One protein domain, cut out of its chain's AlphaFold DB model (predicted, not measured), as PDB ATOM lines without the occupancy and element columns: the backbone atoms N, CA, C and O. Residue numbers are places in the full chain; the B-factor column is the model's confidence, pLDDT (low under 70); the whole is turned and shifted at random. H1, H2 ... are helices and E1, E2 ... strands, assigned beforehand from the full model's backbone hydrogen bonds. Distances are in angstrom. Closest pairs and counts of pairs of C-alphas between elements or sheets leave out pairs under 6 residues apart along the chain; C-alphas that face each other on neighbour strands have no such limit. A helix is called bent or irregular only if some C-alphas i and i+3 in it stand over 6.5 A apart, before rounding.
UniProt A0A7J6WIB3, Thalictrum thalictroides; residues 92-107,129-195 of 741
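This is residues 92 to 107 and 129 to 195 of the 741 residues of a protein of Thalictrum thalictroides (UniProt A0A7J6WIB3). Two long helices, H1 and H3, cross at a steep tilt and run opposite ways; the strand hairpin of E1 and E2 packs on H1 through E1, and the bent strand E3 folds back over H3. The short helix H2 makes the turn between the two long helices, at one end of the elongated outline of 39 by 22 by 19 A. The printed part has 83 residues in the order E1, E2, H1, H2, H3, E3, of mixed class. E1 and E2 form an antiparallel sheet, and the whole is compact, with a radius of gyration of the C-alphas of 13.1 A.

E1, residues 92 to 96, begins at C-alpha 92 (24.755, 25.986, -36.491), and E2 is residues 102 to 107. H1, residues 130 to 149, is 28.3 A long; H2 is residues 152 to 158. H3, residues 160 to 178, is 27.9 A long and only just irregular, with C-alphas 161 and 164 6.9 A apart. E3, residues 182 to 189, is 19.4 A long, bends by 65 degrees at residue 185 and ends at C-alpha 189 (31.824, 16.845, -34.999).

In the hairpin of E1 and E2, N 95 and O 103 are within hydrogen-bond range at 3.0 A. The closest C-alphas of E1 and H1, Cys 95 and Asn 144, are 5.2 A apart. H1 touches H3 with residues 134 to 142 alone, at a steep tilt of 46 degrees; the closest C-alphas, Lys 138 and Leu 171, are 7.4 A apart. H2 is close but not clearly touching H3, with Glu 154 and Phe 160 as closest C-alphas at 7.7 A. The closest C-alphas of H3 and E3, Asp 164 and Val 187, are 5.6 A apart. Every O i to N i+4 pair is within hydrogen-bond range in H2, against 13 of 16 in H1 and 13 of 15 in H3.

The C-alphas of Gly 181 and Pro 195, the two farthest apart, are 39.4 A apart. Residues 108 to 128 are not printed, and C-alphas 107 and 129 are 20.1 A apart across this cut. Residue 158 has pLDDT under 70.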
ATOM      1  N   ASP A  92      25.607  25.287 -37.458       88.56
ATOM      2  CA  ASP A  92      24.755  25.986 -36.491       88.56
ATOM      3  C   ASP A  92      23.598  25.130 -35.945       88.56
ATOM      4  O   ASP A  92      22.429  25.523 -35.963       88.56
ATOM      5  N   ILE A  93      23.914  23.925 -35.459       91.75
ATOM      6  CA  ILE A  93      22.913  23.029 -34.864       91.75
ATOM      7  C   ILE A  93      22.740  23.390 -33.391       91.75
ATOM      8  O   ILE A  93      23.636  23.147 -32.587       91.75
ATOM      9  N   GLN A  94      21.587  23.952 -33.038       90.56
ATOM     10  CA  GLN A  94      21.227  24.255 -31.654       90.56
ATOM     11  C   GLN A  94      20.458  23.089 -31.031       90.56
ATOM     12  O   GLN A  94      19.455  22.654 -31.593       90.56
ATOM     13  N   CYS A  95      20.901  22.630 -29.861       91.88
ATOM     14  CA  CYS A  95      20.243  21.569 -29.104       91.88
ATOM     15  C   CYS A  95      20.195  21.902 -27.602       91.88
ATOM     16  O   CYS A  95      21.066  22.594 -27.068       91.88
ATOM     17  N   GLY A  96      19.159  21.414 -26.917       90.44
ATOM     18  CA  GLY A  96      19.015  21.534 -25.466       90.44
ATOM     19  C   GLY A  96      19.594  20.313 -24.758       90.44
ATOM     20  O   GLY A  96      19.335  19.183 -25.158       90.44
ATOM     21  N   THR A  97      20.384  20.531 -23.711       91.00
ATOM     22  CA  THR A  97      20.853  19.444 -22.836       91.00
ATOM     23  C   THR A  97      19.780  19.053 -21.817       91.00
ATOM     24  O   THR A  97      18.888  19.851 -21.520       91.00
ATOM     25  N   LYS A  98      19.895  17.873 -21.191       89.31
ATOM     26  CA  LYS A  98      19.007  17.423 -20.094       89.31
ATOM     27  C   LYS A  98      18.883  18.445 -18.952       89.31
ATOM     28  O   LYS A  98      17.853  18.517 -18.289       89.31
ATOM     29  N   GLY A  99      19.928  19.249 -18.733       83.00
ATOM     30  CA  GLY A  99      19.969  20.325 -17.735       83.00
ATOM     31  C   GLY A  99      19.358  21.658 -18.188       83.00
ATOM     32  O   GLY A  99      19.516  22.652 -17.487       83.00
ATOM     33  N   GLY A 100      18.719  21.718 -19.361       84.25
ATOM     34  CA  GLY A 100      18.065  22.923 -19.887       84.25
ATOM     35  C   GLY A 100      19.014  23.973 -20.474       84.25
ATOM     36  O   GLY A 100      18.573  25.057 -20.849       84.25
ATOM     37  N   VAL A 101      20.314  23.676 -20.579       88.56
ATOM     38  CA  VAL A 101      21.283  24.576 -21.217       88.56
ATOM     39  C   VAL A 101      21.275  24.346 -22.722       88.56
ATOM     40  O   VAL A 101      21.481  23.217 -23.175       88.56
ATOM     41  N   MET A 102      21.078  25.426 -23.477       86.88
ATOM     42  CA  MET A 102      21.201  25.436 -24.932       86.88
ATOM     43  C   MET A 102      22.674  25.486 -25.337       86.88
ATOM     44  O   MET A 102      23.402  26.395 -24.932       86.88
ATOM     45  N   ILE A 103      23.090  24.525 -26.154       90.31
ATOM     46  CA  ILE A 103      24.418  24.471 -26.767       90.31
ATOM     47  C   ILE A 103      24.287  24.467 -28.287       90.31
ATOM     48  O   ILE A 103      23.240  24.116 -28.836       90.31
ATOM     49  N   SER A 104      25.355  24.866 -28.971       90.44
ATOM     50  CA  SER A 104      25.374  24.924 -30.433       90.44
ATOM     51  C   SER A 104      26.615  24.256 -31.005       90.44
ATOM     52  O   SER A 104      27.723  24.569 -30.582       90.44
ATOM     53  N   PHE A 105      26.434  23.379 -31.988       91.44
ATOM     54  CA  PHE A 105      27.524  22.818 -32.780       91.44
ATOM     55  C   PHE A 105      27.746  23.698 -34.009       91.44
ATOM     56  O   PHE A 105      26.862  23.810 -34.862       91.44
ATOM     57  N   GLU A 106      28.922  24.319 -34.099       89.75
ATOM     58  CA  GLU A 106      29.269  25.223 -35.203       89.75
ATOM     59  C   GLU A 106      29.312  24.481 -36.540       89.75
ATOM     60  O   GLU A 106      28.854  24.993 -37.566       89.75
ATOM     61  N   LYS A 107      29.854  23.257 -36.535       92.12
ATOM     62  CA  LYS A 107      30.097  22.507 -37.760       92.12
ATOM     63  C   LYS A 107      30.125  20.993 -37.527       92.12
ATOM     64  O   LYS A 107      30.861  20.484 -36.690       92.12
ATOM     65  N   TYR A 129      17.944  16.331 -54.332       88.38
ATOM     66  CA  TYR A 129      18.192  16.884 -52.996       88.38
ATOM     67  C   TYR A 129      18.268  15.808 -51.904       88.38
ATOM     68  O   TYR A 129      18.096  16.121 -50.725       88.38
ATOM     69  N   TYR A 130      18.544  14.555 -52.280       88.62
ATOM     70  CA  TYR A 130      18.645  13.423 -51.353       88.62
ATOM     71  C   TYR A 130      19.580  13.699 -50.158       88.62
ATOM     72  O   TYR A 130      19.288  13.267 -49.047       88.62
ATOM     73  N   GLU A 131      20.654  14.475 -50.358       87.81
ATOM     74  CA  GLU A 131      21.612  14.880 -49.319       87.81
ATOM     75  C   GLU A 131      20.934  15.663 -48.178       87.81
ATOM     76  O   GLU A 131      21.146  15.383 -46.998       87.81
ATOM     77  N   LYS A 132      20.045  16.608 -48.509       88.75
ATOM     78  CA  LYS A 132      19.334  17.416 -47.503       88.75
ATOM     79  C   LYS A 132      18.364  16.568 -46.684       88.75
ATOM     80  O   LYS A 132      18.227  16.780 -45.480       88.75
ATOM     81  N   THR A 133      17.708  15.613 -47.333       85.12
ATOM     82  CA  THR A 133      16.710  14.746 -46.702       85.12
ATOM     83  C   THR A 133      17.364  13.712 -45.791       85.12
ATOM     84  O   THR A 133      16.961  13.575 -44.640       85.12
ATOM     85  N   TRP A 134      18.388  13.010 -46.276       88.50
ATOM     86  CA  TRP A 134      18.933  11.839 -45.582       88.50
ATOM     87  C   TRP A 134      20.174  12.119 -44.747       88.50
ATOM     88  O   TRP A 134      20.407  11.411 -43.773       88.50
ATOM     89  N   LEU A 135      20.940  13.163 -45.071       89.62
ATOM     90  CA  LEU A 135      22.082  13.572 -44.257       89.62
ATOM     91  C   LEU A 135      21.695  14.751 -43.363       89.62
ATOM     92  O   LEU A 135      21.748  14.629 -42.144       89.62
ATOM     93  N   TYR A 136      21.229  15.878 -43.914       91.38
ATOM     94  CA  TYR A 136      21.123  17.106 -43.106       91.38
ATOM     95  C   TYR A 136      20.007  17.025 -42.064       91.38
ATOM     96  O   TYR A 136      20.213  17.384 -40.903       91.38
ATOM     97  N   ALA A 137      18.823  16.555 -42.462       87.75
ATOM     98  CA  ALA A 137      17.708  16.395 -41.532       87.75
ATOM     99  C   ALA A 137      18.016  15.333 -40.464       87.75
ATOM    100  O   ALA A 137      17.711  15.541 -39.288       87.75
ATOM    101  N   LYS A 138      18.682  14.238 -40.854       89.31
ATOM    102  CA  LYS A 138      19.026  13.146 -39.941       89.31
ATOM    103  C   LYS A 138      20.079  13.555 -38.913       89.31
ATOM    104  O   LYS A 138      19.859  13.334 -37.729       89.31
ATOM    105  N   ILE A 139      21.156  14.224 -39.335       91.75
ATOM    106  CA  ILE A 139      22.192  14.753 -38.430       91.75
ATOM    107  C   ILE A 139      21.564  15.669 -37.373       91.75
ATOM    108  O   ILE A 139      21.840  15.527 -36.184       91.75
ATOM    109  N   ARG A 140      20.674  16.586 -37.780       91.50
ATOM    110  CA  ARG A 140      19.973  17.477 -36.838       91.50
ATOM    111  C   ARG A 140      19.110  16.702 -35.844       91.50
ATOM    112  O   ARG A 140      19.086  17.053 -34.669       91.50
ATOM    113  N   HIS A 141      18.400  15.673 -36.302       90.31
ATOM    114  CA  HIS A 141      17.571  14.844 -35.431       90.31
ATOM    115  C   HIS A 141      18.406  14.066 -34.405       90.31
ATOM    116  O   HIS A 141      18.114  14.144 -33.215       90.31
ATOM    117  N   GLU A 142      19.464  13.382 -34.849       90.31
ATOM    118  CA  GLU A 142      20.329  12.572 -33.978       90.31
ATOM    119  C   GLU A 142      21.067  13.419 -32.942       90.31
ATOM    120  O   GLU A 142      21.107  13.062 -31.768       90.31
ATOM    121  N   ILE A 143      21.585  14.588 -33.335       90.44
ATOM    122  CA  ILE A 143      22.219  15.515 -32.388       90.44
ATOM    123  C   ILE A 143      21.217  15.997 -31.339       90.44
ATOM    124  O   ILE A 143      21.526  15.990 -30.151       90.44
ATOM    125  N   ASN A 144      20.002  16.370 -31.742       89.69
ATOM    126  CA  ASN A 144      18.984  16.810 -30.790       89.69
ATOM    127  C   ASN A 144      18.579  15.692 -29.823       89.69
ATOM    128  O   ASN A 144      18.434  15.941 -28.626       89.69
ATOM    129  N   LEU A 145      18.433  14.461 -30.319       89.25
ATOM    130  CA  LEU A 145      18.148  13.291 -29.492       89.25
ATOM    131  C   LEU A 145      19.282  13.025 -28.491       89.25
ATOM    132  O   LEU A 145      19.022  12.800 -27.309       89.25
ATOM    133  N   PHE A 146      20.530  13.116 -28.951       88.50
ATOM    134  CA  PHE A 146      21.721  12.943 -28.128       88.50
ATOM    135  C   PHE A 146      21.816  13.997 -27.019       88.50
ATOM    136  O   PHE A 146      21.974  13.640 -25.851       88.50
ATOM    137  N   CYS A 147      21.658  15.283 -27.348       89.06
ATOM    138  CA  CYS A 147      21.729  16.360 -26.358       89.06
ATOM    139  C   CYS A 147      20.628  16.234 -25.297       89.06
ATOM    140  O   CYS A 147      20.905  16.386 -24.110       89.06
ATOM    141  N   ASN A 148      19.400  15.889 -25.700       89.19
ATOM    142  CA  ASN A 148      18.273  15.762 -24.773       89.19
ATOM    143  C   ASN A 148      18.493  14.674 -23.705       89.19
ATOM    144  O   ASN A 148      17.976  14.787 -22.593       89.19
ATOM    145  N   ALA A 149      19.250  13.620 -24.023       87.38
ATOM    146  CA  ALA A 149      19.508  12.513 -23.105       87.38
ATOM    147  C   ALA A 149      20.654  12.784 -22.110       87.38
ATOM    148  O   ALA A 149      20.714  12.128 -21.068       87.38
ATOM    149  N   GLN A 150      21.546  13.730 -22.414       87.00
ATOM    150  CA  GLN A 150      22.826  13.916 -21.722       87.00
ATOM    151  C   GLN A 150      22.907  15.268 -21.001       87.00
ATOM    152  O   GLN A 150      22.271  16.255 -21.385       87.00
ATOM    153  N   SER A 151      23.699  15.338 -19.934       89.12
ATOM    154  CA  SER A 151      24.021  16.600 -19.263       89.12
ATOM    155  C   SER A 151      25.080  17.399 -20.033       89.12
ATOM    156  O   SER A 151      25.844  16.858 -20.830       89.12
ATOM    157  N   LEU A 152      25.168  18.708 -19.774       84.88
ATOM    158  CA  LEU A 152      26.185  19.569 -20.389       84.88
ATOM    159  C   LEU A 152      27.618  19.079 -20.119       84.88
ATOM    160  O   LEU A 152      28.461  19.130 -21.011       84.88
ATOM    161  N   GLN A 153      27.882  18.611 -18.896       81.56
ATOM    162  CA  GLN A 153      29.199  18.123 -18.493       81.56
ATOM    163  C   GLN A 153      29.582  16.856 -19.264       81.56
ATOM    164  O   GLN A 153      30.687  16.781 -19.796       81.56
ATOM    165  N   GLU A 154      28.648  15.912 -19.389       83.19
ATOM    166  CA  GLU A 154      28.852  14.673 -20.141       83.19
ATOM    167  C   GLU A 154      29.093  14.954 -21.631       83.19
ATOM    168  O   GLU A 154      30.034  14.422 -22.208       83.19
ATOM    169  N   VAL A 155      28.300  15.836 -22.253       82.88
ATOM    170  CA  VAL A 155      28.451  16.180 -23.680       82.88
ATOM    171  C   VAL A 155      29.771  16.900 -23.966       82.88
ATOM    172  O   VAL A 155      30.363  16.673 -25.017       82.88
ATOM    173  N   TYR A 156      30.223  17.776 -23.065       82.12
ATOM    174  CA  TYR A 156      31.401  18.615 -23.301       82.12
ATOM    175  C   TYR A 156      32.724  17.954 -22.883       82.12
ATOM    176  O   TYR A 156      33.732  18.165 -23.554       82.12
ATOM    177  N   ILE A 157      32.734  17.182 -21.788       73.38
ATOM    178  CA  ILE A 157      33.967  16.634 -21.195       73.38
ATOM    179  C   ILE A 157      34.100  15.123 -21.420       73.38
ATOM    180  O   ILE A 157      35.172  14.672 -21.803       73.38
ATOM    181  N   ASP A 158      33.051  14.335 -21.171       69.50
ATOM    182  CA  ASP A 158      33.196  12.875 -21.027       69.50
ATOM    183  C   ASP A 158      32.865  12.074 -22.292       69.50
ATOM    184  O   ASP A 158      33.471  11.036 -22.546       69.50
ATOM    185  N   ILE A 159      31.892  12.526 -23.082       74.69
ATOM    186  CA  ILE A 159      31.311  11.745 -24.184       74.69
ATOM    187  C   ILE A 159      31.666  12.344 -25.548       74.69
ATOM    188  O   ILE A 159      31.461  11.681 -26.560       74.69
ATOM    189  N   PHE A 160      32.241  13.553 -25.605       77.00
ATOM    190  CA  PHE A 160      32.559  14.232 -26.867       77.00
ATOM    191  C   PHE A 160      33.391  13.363 -27.823       77.00
ATOM    192  O   PHE A 160      33.064  13.267 -29.003       77.00
ATOM    193  N   GLU A 161      34.397  12.658 -27.300       74.31
ATOM    194  CA  GLU A 161      35.269  11.774 -28.089       74.31
ATOM    195  C   GLU A 161      34.523  10.582 -28.715       74.31
ATOM    196  O   GLU A 161      34.963  10.034 -29.718       74.31
ATOM    197  N   GLN A 162      33.365  10.202 -28.171       80.00
ATOM    198  CA  GLN A 162      32.556   9.073 -28.647       80.00
ATOM    199  C   GLN A 162      31.414   9.501 -29.584       80.00
ATOM    200  O   GLN A 162      30.680   8.649 -30.092       80.00
ATOM    201  N   ILE A 163      31.203  10.809 -29.786       84.06
ATOM    202  CA  ILE A 163      30.090  11.314 -30.606       84.06
ATOM    203  C   ILE A 163      30.276  10.909 -32.069       84.06
ATOM    204  O   ILE A 163      29.310  10.483 -32.704       84.06
ATOM    205  N   ASP A 164      31.505  10.998 -32.581       85.12
ATOM    206  CA  ASP A 164      31.826  10.674 -33.972       85.12
ATOM    207  C   ASP A 164      31.433   9.220 -34.302       85.12
ATOM    208  O   ASP A 164      30.703   8.972 -35.265       85.12
ATOM    209  N   GLU A 165      31.815   8.262 -33.451       86.56
ATOM    210  CA  GLU A 165      31.497   6.837 -33.627       86.56
ATOM    211  C   GLU A 165      29.992   6.558 -33.567       86.56
ATOM    212  O   GLU A 165      29.440   5.875 -34.436       86.56
ATOM    213  N   LYS A 166      29.294   7.124 -32.574       86.00
ATOM    214  CA  LYS A 166      27.839   6.949 -32.430       86.00
ATOM    215  C   LYS A 166      27.082   7.517 -33.628       86.00
ATOM    216  O   LYS A 166      26.127   6.896 -34.097       86.00
ATOM    217  N   MET A 167      27.527   8.658 -34.152       87.44
ATOM    218  CA  MET A 167      26.921   9.288 -35.321       87.44
ATOM    219  C   MET A 167      27.148   8.462 -36.592       87.44
ATOM    220  O   MET A 167      26.219   8.303 -37.382       87.44
ATOM    221  N   ILE A 168      28.337   7.874 -36.776       89.50
ATOM    222  CA  ILE A 168      28.611   6.966 -37.904       89.50
ATOM    223  C   ILE A 168      27.641   5.782 -37.883       89.50
ATOM    224  O   ILE A 168      27.020   5.484 -38.905       89.50
ATOM    225  N   VAL A 169      27.480   5.131 -36.728       88.94
ATOM    226  CA  VAL A 169      26.595   3.964 -36.587       88.94
ATOM    227  C   VAL A 169      25.138   4.335 -36.865       88.94
ATOM    228  O   VAL A 169      24.472   3.644 -37.638       88.94
ATOM    229  N   ALA A 170      24.650   5.442 -36.295       87.25
ATOM    230  CA  ALA A 170      23.272   5.896 -36.486       87.25
ATOM    231  C   ALA A 170      22.976   6.278 -37.948       87.25
ATOM    232  O   ALA A 170      21.973   5.843 -38.517       87.25
ATOM    233  N   LEU A 171      23.868   7.043 -38.589       88.81
ATOM    234  CA  LEU A 171      23.703   7.456 -39.985       88.81
ATOM    235  C   LEU A 171      23.805   6.264 -40.943       88.81
ATOM    236  O   LEU A 171      22.986   6.138 -41.855       88.81
ATOM    237  N   GLN A 172      24.780   5.371 -40.741       87.62
ATOM    238  CA  GLN A 172      24.971   4.216 -41.615       87.62
ATOM    239  C   GLN A 172      23.843   3.186 -41.463       87.62
ATOM    240  O   GLN A 172      23.458   2.576 -42.462       87.62
ATOM    241  N   GLY A 173      23.284   3.005 -40.260       87.50
ATOM    242  CA  GLY A 173      22.137   2.120 -40.026       87.50
ATOM    243  C   GLY A 173      20.926   2.501 -40.881       87.50
ATOM    244  O   GLY A 173      20.396   1.668 -41.620       87.50
ATOM    245  N   ASP A 174      20.552   3.780 -40.867       83.56
ATOM    246  CA  ASP A 174      19.410   4.275 -41.639       83.56
ATOM    247  C   ASP A 174      19.702   4.347 -43.141       83.56
ATOM    248  O   ASP A 174      18.854   3.958 -43.949       83.56
ATOM    249  N   CYS A 175      20.915   4.756 -43.535       84.31
ATOM    250  CA  CYS A 175      21.313   4.739 -44.946       84.31
ATOM    251  C   CYS A 175      21.257   3.315 -45.515       84.31
ATOM    252  O   CYS A 175      20.724   3.113 -46.596       84.31
ATOM    253  N   THR A 176      21.705   2.298 -44.775       86.38
ATOM    254  CA  THR A 176      21.669   0.901 -45.253       86.38
ATOM    255  C   THR A 176      20.238   0.398 -45.464       86.38
ATOM    256  O   THR A 176      19.992  -0.395 -46.372       86.38
ATOM    257  N   ARG A 177      19.285   0.866 -44.648       86.25
ATOM    258  CA  ARG A 177      17.888   0.422 -44.693       86.25
ATOM    259  C   ARG A 177      17.053   1.134 -45.755       86.25
ATOM    260  O   ARG A 177      16.238   0.485 -46.403       86.25
ATOM    261  N   TYR A 178      17.220   2.446 -45.896       85.19
ATOM    262  CA  TYR A 178      16.349   3.273 -46.735       85.19
ATOM    263  C   TYR A 178      17.033   3.770 -48.011       85.19
ATOM    264  O   TYR A 178      16.377   3.900 -49.037       85.19
ATOM    265  N   VAL A 179      18.350   4.006 -47.981       87.88
ATOM    266  CA  VAL A 179      19.107   4.548 -49.124       87.88
ATOM    267  C   VAL A 179      20.435   3.803 -49.298       87.88
ATOM    268  O   VAL A 179      21.508   4.378 -49.085       87.88
ATOM    269  N   PRO A 180      20.409   2.517 -49.702       87.19
ATOM    270  CA  PRO A 180      21.596   1.652 -49.704       87.19
ATOM    271  C   PRO A 180      22.726   2.151 -50.620       87.19
ATOM    272  O   PRO A 180      23.863   1.693 -50.525       87.19
ATOM    273  N   GLY A 181      22.434   3.107 -51.507       87.00
ATOM    274  CA  GLY A 181      23.425   3.766 -52.348       87.00
ATOM    275  C   GLY A 181      24.401   4.678 -51.600       87.00
ATOM    276  O   GLY A 181      25.501   4.895 -52.113       87.00
ATOM    277  N   ILE A 182      24.039   5.209 -50.426       91.81
ATOM    278  CA  ILE A 182      24.871   6.144 -49.658       91.81
ATOM    279  C   ILE A 182      25.735   5.364 -48.667       91.81
ATOM    280  O   ILE A 182      25.232   4.672 -47.784       91.81
ATOM    281  N   LYS A 183      27.057   5.510 -48.789       91.81
ATOM    282  CA  LYS A 183      28.023   4.960 -47.835       91.81
ATOM    283  C   LYS A 183      28.710   6.086 -47.075       91.81
ATOM    284  O   LYS A 183      29.377   6.911 -47.701       91.81
ATOM    285  N   ILE A 184      28.589   6.070 -45.752       93.19
ATOM    286  CA  ILE A 184      29.297   6.972 -44.844       93.19
ATOM    287  C   ILE A 184      30.726   6.447 -44.648       93.19
ATOM    288  O   ILE A 184      30.937   5.243 -44.490       93.19
ATOM    289  N   LEU A 185      31.713   7.337 -44.731       91.31
ATOM    290  CA  LEU A 185      33.137   7.017 -44.598       91.31
ATOM    291  C   LEU A 185      33.705   7.550 -43.285       91.31
ATOM    292  O   LEU A 185      34.412   6.821 -42.597       91.31
ATOM    293  N   ALA A 186      33.369   8.792 -42.937       91.75
ATOM    294  CA  ALA A 186      33.781   9.424 -41.694       91.75
ATOM    295  C   ALA A 186      32.777  10.507 -41.286       91.75
ATOM    296  O   ALA A 186      32.132  11.128 -42.133       91.75
ATOM    297  N   VAL A 187      32.667  10.746 -39.982       93.12
ATOM    298  CA  VAL A 187      31.936  11.877 -39.409       93.12
ATOM    299  C   VAL A 187      32.891  12.617 -38.487       93.12
ATOM    300  O   VAL A 187      33.623  11.983 -37.734       93.12
ATOM    301  N   ARG A 188      32.887  13.946 -38.563       90.56
ATOM    302  CA  ARG A 188      33.648  14.819 -37.674       90.56
ATOM    303  C   ARG A 188      32.723  15.869 -37.080       90.56
ATOM    304  O   ARG A 188      32.167  16.698 -37.808       90.56
ATOM    305  N   VAL A 189      32.596  15.861 -35.761       90.00
ATOM    306  CA  VAL A 189      31.824  16.845 -34.999       90.00
ATOM    307  C   VAL A 189      32.778  17.839 -34.330       90.00
ATOM    308  O   VAL A 189      33.765  17.449 -33.716       90.00
ATOM    309  N   THR A 190      32.525  19.147 -34.443       88.88
ATOM    310  CA  THR A 190      33.288  20.156 -33.680       88.88
ATOM    311  C   THR A 190      32.801  20.247 -32.238       88.88
ATOM    312  O   THR A 190      31.614  20.045 -31.986       88.88
ATOM    313  N   LYS A 191      33.672  20.633 -31.293       87.19
ATOM    314  CA  LYS A 191      33.255  20.875 -29.899       87.19
ATOM    315  C   LYS A 191      32.082  21.870 -29.843       87.19
ATOM    316  O   LYS A 191      32.101  22.857 -30.581       87.19
ATOM    317  N   PRO A 192      31.057  21.623 -29.005       88.38
ATOM    318  CA  PRO A 192      29.906  22.509 -28.922       88.38
ATOM    319  C   PRO A 192      30.258  23.812 -28.201       88.38
ATOM    320  O   PRO A 192      30.935  23.824 -27.173       88.38
ATOM    321  N   THR A 193      29.732  24.919 -28.710       88.00
ATOM    322  CA  THR A 193      29.888  26.250 -28.129       88.00
ATOM    323  C   THR A 193      28.884  26.436 -26.991       88.00
ATOM    324  O   THR A 193      27.668  26.352 -27.186       88.00
ATOM    325  N   ILE A 194      29.408  26.692 -25.787       88.88
ATOM    326  CA  ILE A 194      28.639  26.922 -24.554       88.88
ATOM    327  C   ILE A 194      28.416  28.439 -24.340       88.88
ATOM    328  O   ILE A 194      29.323  29.238 -24.640       88.88
ATOM    329  N   PRO A 195      27.262  28.862 -23.773       87.06
ATOM    330  CA  PRO A 195      27.025  30.238 -23.338       87.06
ATOM    331  C   PRO A 195      28.129  30.809 -22.431       87.06
ATOM    332  O   PRO A 195      28.680  30.131 -21.560       87.06
TER     333      PRO A 195